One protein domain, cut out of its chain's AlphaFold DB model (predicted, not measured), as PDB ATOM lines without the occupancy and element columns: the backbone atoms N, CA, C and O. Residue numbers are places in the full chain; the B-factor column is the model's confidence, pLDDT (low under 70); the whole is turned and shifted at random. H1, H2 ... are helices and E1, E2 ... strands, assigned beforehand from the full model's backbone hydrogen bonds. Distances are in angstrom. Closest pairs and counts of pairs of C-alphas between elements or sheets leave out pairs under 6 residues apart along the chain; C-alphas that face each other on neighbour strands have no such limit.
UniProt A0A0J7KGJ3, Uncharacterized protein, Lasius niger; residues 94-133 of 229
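What this domain is: This is residues 94 to 133 of the 229 residues of an uncharacterized protein of Lasius niger (UniProt A0A0J7KGJ3). A two-stranded hairpin, E1 and E2, makes one side of a loose, open C; at the far end of E2 the chain turns into H1, which leads away from the hairpin, and the short H2 follows at the far side. The last stretch, residues 126 to 133, folds back from H2 across the open side of the C and out of the plane of E2 and H1, so that its end at Pro 133 lies off to one face of the C, while residues 121 to 127, of which 121 to 125 belong to H2, stand free. The printed part has 40 residues, with two named strands and two named helices in the order E1, E2, H1, H2; the sheet has the order E1 - E2 and is antiparallel, and the class is mixed, helices and strands. The whole is only just compact, close to loose, with a radius of gyration of the C-alphas of 10.3 A and spans of 27 by 23 by 15 A.

Where its parts are: E1 is residues 94 to 100, 19.0 A from first to last C-alpha, and begins with C-alpha 94 at (268.757, 271.617, 98.930). E2 is residues 103 to 108, 16.0 A long, and ends with C-alpha 108 at (267.118, 272.990, 103.746). H1, the longest helix, is residues 111 to 119 and measures 12.8 A. H2 is residues 121 to 125, 6.1 A long, and ends with C-alpha 125 at (282.456, 283.481, 115.170).

How they stand to each other: E1 and E2 are antiparallel neighbours and form a hairpin, with 165 degrees between their directions. The C-alphas of Lys 98 and Ile 104, which face each other, are 4.5 A apart. N 105 and O 97 are within hydrogen-bond range at 2.7 A, and so are N 97 and O 105 at 2.8 A. Between E2 and H1, 1 pair of C-alphas is within 8 A, that of Leu 108 and Ala 114 at 6.4 A, and their centres are 12.1 A apart. E1 and H1 are apart. H1 and H2 meet only through their link. H2 is apart from both E1 and E2. In H1 and H2 every O i to N i+4 pair is within hydrogen-bond range.

The domain as a whole: The two C-alphas farthest apart are those of Tyr 101 and Glu 112, at 27.4 A, and the C-alphas of Val 94 and Pro 133, the first and last printed, are 16.7 A apart. The printed part has no cut. The links E1 to E2, E2 to H1 and H1 to H2 are tight, and no link is long. Residues 126 to 133, after H2, hold no named element. The mean pLDDT of the printed part is 92.8, and no printed residue is under 70.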
ATOM      1  N   VAL A  94     269.364 271.701 100.267       90.69
ATOM      2  CA  VAL A  94     268.757 271.617  98.930       90.69
ATOM      3  C   VAL A  94     269.458 272.572  97.985       90.69
ATOM      4  O   VAL A  94     269.815 272.208  96.873       90.69
ATOM      5  N   GLU A  95     269.608 273.821  98.419       91.06
ATOM      6  CA  GLU A  95     270.021 274.890  97.529       91.06
ATOM      7  C   GLU A  95     270.587 276.072  98.307       91.06
ATOM      8  O   GLU A  95     270.088 276.434  99.374       91.06
ATOM      9  N   ILE A  96     271.592 276.727  97.734       93.94
ATOM     10  CA  ILE A  96     272.135 277.982  98.242       93.94
ATOM     11  C   ILE A  96     271.991 279.024  97.135       93.94
ATOM     12  O   ILE A  96     272.626 278.921  96.090       93.94
ATOM     13  N   ARG A  97     271.156 280.042  97.364       94.50
ATOM     14  CA  ARG A  97     270.968 281.171  96.441       94.50
ATOM     15  C   ARG A  97     271.485 282.457  97.056       94.50
ATOM     16  O   ARG A  97     271.157 282.794  98.191       94.50
ATOM     17  N   LYS A  98     272.210 283.255  96.282       94.81
ATOM     18  CA  LYS A  98     272.511 284.642  96.652       94.81
ATOM     19  C   LYS A  98     271.279 285.508  96.361       94.81
ATOM     20  O   LYS A  98     270.831 285.550  95.225       94.81
ATOM     21  N   ILE A  99     270.725 286.185  97.372       91.75
ATOM     22  CA  ILE A  99     269.595 287.122  97.175       91.75
ATOM     23  C   ILE A  99     270.115 288.530  96.862       91.75
ATOM     24  O   ILE A  99     269.513 289.265  96.092       91.75
ATOM     25  N   GLY A 100     271.224 288.934  97.487       91.50
ATOM     26  CA  GLY A 100     271.796 290.269  97.315       91.50
ATOM     27  C   GLY A 100     273.240 290.339  97.795       91.50
ATOM     28  O   GLY A 100     273.859 289.313  98.071       91.50
ATOM     29  N   TYR A 101     273.781 291.552  97.919       89.56
ATOM     30  CA  TYR A 101     275.189 291.764  98.281       89.56
ATOM     31  C   TYR A 101     275.580 291.123  99.617       89.56
ATOM     32  O   TYR A 101     276.629 290.495  99.709       89.56
ATOM     33  N   SER A 102     274.705 291.210 100.621       91.94
ATOM     34  CA  SER A 102     274.987 290.752 101.991       91.94
ATOM     35  C   SER A 102     274.025 289.665 102.479       91.94
ATOM     36  O   SER A 102     273.920 289.431 103.681       91.94
ATOM     37  N   LYS A 103     273.253 289.046 101.575       94.25
ATOM     38  CA  LYS A 103     272.191 288.095 101.936       94.25
ATOM     39  C   LYS A 103     272.258 286.840 101.081       94.25
ATOM     40  O   LYS A 103     272.218 286.909  99.852       94.25
ATOM     41  N   ILE A 104     272.278 285.703 101.763       94.81
ATOM     42  CA  ILE A 104     272.276 284.369 101.173       94.81
ATOM     43  C   ILE A 104     271.040 283.639 101.697       94.81
ATOM     44  O   ILE A 104     270.742 283.684 102.890       94.81
ATOM     45  N   ASN A 105     270.307 283.007 100.791       94.06
ATOM     46  CA  ASN A 105     269.234 282.081 101.097       94.06
ATOM     47  C   ASN A 105     269.794 280.666 101.082       94.06
ATOM     48  O   ASN A 105     270.352 280.243 100.071       94.06
ATOM     49  N   VAL A 106     269.610 279.940 102.172       93.56
ATOM     50  CA  VAL A 106     269.949 278.523 102.253       93.56
ATOM     51  C   VAL A 106     268.640 277.768 102.425       93.56
ATOM     52  O   VAL A 106     267.933 277.956 103.414       93.56
ATOM     53  N   GLN A 107     268.303 276.946 101.439       92.31
ATOM     54  CA  GLN A 107     267.154 276.058 101.485       92.31
ATOM     55  C   GLN A 107     267.588 274.707 102.036       92.31
ATOM     56  O   GLN A 107     268.534 274.093 101.541       92.31
ATOM     57  N   LEU A 108     266.875 274.250 103.057       91.38
ATOM     58  CA  LEU A 108     267.118 272.990 103.746       91.38
ATOM     59  C   LEU A 108     265.864 272.121 103.652       91.38
ATOM     60  O   LEU A 108     264.751 272.654 103.613       91.38
ATOM     61  N   LYS A 109     266.040 270.798 103.632       90.88
ATOM     62  CA  LYS A 109     264.930 269.832 103.611       90.88
ATOM     63  C   LYS A 109     264.256 269.728 104.976       90.88
ATOM     64  O   LYS A 109     263.034 269.784 105.073       90.88
ATOM     65  N   SER A 110     265.065 269.593 106.028       91.19
ATOM     66  CA  SER A 110     264.596 269.348 107.393       91.19
ATOM     67  C   SER A 110     264.546 270.623 108.241       91.19
ATOM     68  O   SER A 110     265.391 271.516 108.133       91.19
ATOM     69  N   ARG A 111     263.561 270.681 109.147       90.00
ATOM     70  CA  ARG A 111     263.460 271.718 110.189       90.00
ATOM     71  C   ARG A 111     264.629 271.637 111.171       90.00
ATOM     72  O   ARG A 111     265.110 272.672 111.625       90.00
ATOM     73  N   GLU A 112     265.074 270.429 111.496       92.06
ATOM     74  CA  GLU A 112     266.151 270.192 112.462       92.06
ATOM     75  C   GLU A 112     267.473 270.754 111.943       92.06
ATOM     76  O   GLU A 112     268.130 271.531 112.633       92.06
ATOM     77  N   ALA A 113     267.781 270.487 110.672       91.56
ATOM     78  CA  ALA A 113     268.926 271.067 109.983       91.56
ATOM     79  C   ALA A 113     268.913 272.603 110.022       91.56
ATOM     80  O   ALA A 113     269.948 273.230 110.252       91.56
ATOM     81  N   ALA A 114     267.742 273.227 109.849       91.75
ATOM     82  CA  ALA A 114     267.607 274.682 109.912       91.75
ATOM     83  C   ALA A 114     267.881 275.242 111.310       91.75
ATOM     84  O   ALA A 114     268.556 276.263 111.438       91.75
ATOM     85  N   ASN A 115     267.406 274.564 112.353       93.69
ATOM     86  CA  ASN A 115     267.677 274.964 113.730       93.69
ATOM     87  C   ASN A 115     269.166 274.805 114.073       93.69
ATOM     88  O   ASN A 115     269.756 275.720 114.647       93.69
ATOM     89  N   ASN A 116     269.791 273.710 113.633       93.25
ATOM     90  CA  ASN A 116     271.225 273.467 113.802       93.25
ATOM     91  C   ASN A 116     272.072 274.525 113.074       93.25
ATOM     92  O   ASN A 116     273.072 275.012 113.599       93.25
ATOM     93  N   LEU A 117     271.637 274.965 111.886       92.06
ATOM     94  CA  LEU A 117     272.303 276.039 111.147       92.06
ATOM     95  C   LEU A 117     272.314 277.364 111.927       92.06
ATOM     96  O   LEU A 117     273.307 278.088 111.899       92.06
ATOM     97  N   VAL A 118     271.225 277.683 112.629       92.75
ATOM     98  CA  VAL A 118     271.114 278.911 113.435       92.75
ATOM     99  C   VAL A 118     271.991 278.841 114.689       92.75
ATOM    100  O   VAL A 118     272.554 279.854 115.114       92.75
ATOM    101  N   THR A 119     272.128 277.664 115.298       92.81
ATOM    102  CA  THR A 119     272.915 277.492 116.526       92.81
ATOM    103  C   THR A 119     274.420 277.402 116.271       92.81
ATOM    104  O   THR A 119     275.182 277.729 117.188       92.81
ATOM    105  N   ASN A 120     274.836 277.068 115.044       92.69
ATOM    106  CA  ASN A 120     276.225 276.811 114.663       92.69
ATOM    107  C   ASN A 120     277.227 277.902 115.109       92.69
ATOM    108  O   ASN A 120     277.098 279.072 114.725       92.69
ATOM    109  N   PRO A 121     278.293 277.530 115.849       92.50
ATOM    110  CA  PRO A 121     279.260 278.483 116.395       92.50
ATOM    111  C   PRO A 121     280.159 279.107 115.322       92.50
ATOM    112  O   PRO A 121     280.545 280.264 115.451       92.50
ATOM    113  N   ILE A 122     280.442 278.398 114.224       93.69
ATOM    114  CA  ILE A 122     281.317 278.880 113.139       93.69
ATOM    115  C   ILE A 122     280.749 280.152 112.494       93.69
ATOM    116  O   ILE A 122     281.473 281.108 112.217       93.69
ATOM    117  N   LEU A 123     279.432 280.181 112.276       90.75
ATOM    118  CA  LEU A 123     278.748 281.327 111.676       90.75
ATOM    119  C   LEU A 123     278.695 282.510 112.649       90.75
ATOM    120  O   LEU A 123     278.865 283.655 112.229       90.75
ATOM    121  N   LYS A 124     278.552 282.229 113.950       92.56
ATOM    122  CA  LYS A 124     278.609 283.241 115.013       92.56
ATOM    123  C   LYS A 124     280.008 283.841 115.163       92.56
ATOM    124  O   LYS A 124     280.121 285.059 115.254       92.56
ATOM    125  N   ALA A 125     281.064 283.026 115.106       95.31
ATOM    126  CA  ALA A 125     282.456 283.481 115.170       95.31
ATOM    127  C   ALA A 125     282.798 284.439 114.016       95.31
ATOM    128  O   ALA A 125     283.447 285.462 114.215       95.31
ATOM    129  N   LYS A 126     282.267 284.160 112.819       94.31
ATOM    130  CA  LYS A 126     282.378 285.035 111.640       94.31
ATOM    131  C   LYS A 126     281.400 286.221 111.646       94.31
ATOM    132  O   LYS A 126     281.332 286.955 110.665       94.31
ATOM    133  N   LYS A 127     280.647 286.424 112.736       93.75
ATOM    134  CA  LYS A 127     279.663 287.505 112.930       93.75
ATOM    135  C   LYS A 127     278.523 287.519 111.898       93.75
ATOM    136  O   LYS A 127     277.937 288.568 111.631       93.75
ATOM    137  N   TYR A 128     278.159 286.365 111.337       94.19
ATOM    138  CA  TYR A 128     276.983 286.260 110.474       94.19
ATOM    139  C   TYR A 128     275.696 286.144 111.295       94.19
ATOM    140  O   TYR A 128     275.601 285.358 112.238       94.19
ATOM    141  N   LYS A 129     274.665 286.892 110.889       93.44
ATOM    142  CA  LYS A 129     273.323 286.802 111.475       93.44
ATOM    143  C   LYS A 129     272.487 285.777 110.715       93.44
ATOM    144  O   LYS A 129     271.909 286.085 109.673       93.44
ATOM    145  N   VAL A 130     272.408 284.571 111.263       94.56
ATOM    146  CA  VAL A 130     271.558 283.494 110.743       94.56
ATOM    147  C   VAL A 130     270.199 283.562 111.431       94.56
ATOM    148  O   VAL A 130     270.124 283.669 112.654       94.56
ATOM    149  N   PHE A 131     269.114 283.524 110.663       94.25
ATOM    150  CA  PHE A 131     267.759 283.461 111.206       94.25
ATOM    151  C   PHE A 131     266.827 282.726 110.244       94.25
ATOM    152  O   PHE A 131     267.023 282.761 109.029       94.25
ATOM    153  N   ILE A 132     265.784 282.099 110.787       94.44
ATOM    154  CA  ILE A 132     264.712 281.502 109.989       94.44
ATOM    155  C   ILE A 132     263.665 282.591 109.719       94.44
ATOM    156  O   ILE A 132     263.154 283.192 110.669       94.44
ATOM    157  N   PRO A 133     263.322 282.883 108.452       92.12
ATOM    158  CA  PRO A 133     262.334 283.909 108.147       92.12
ATOM    159  C   PRO A 133     260.949 283.585 108.720       92.12
ATOM    160  O   PRO A 133     260.435 282.481 108.549       92.12
TER     161      PRO A 133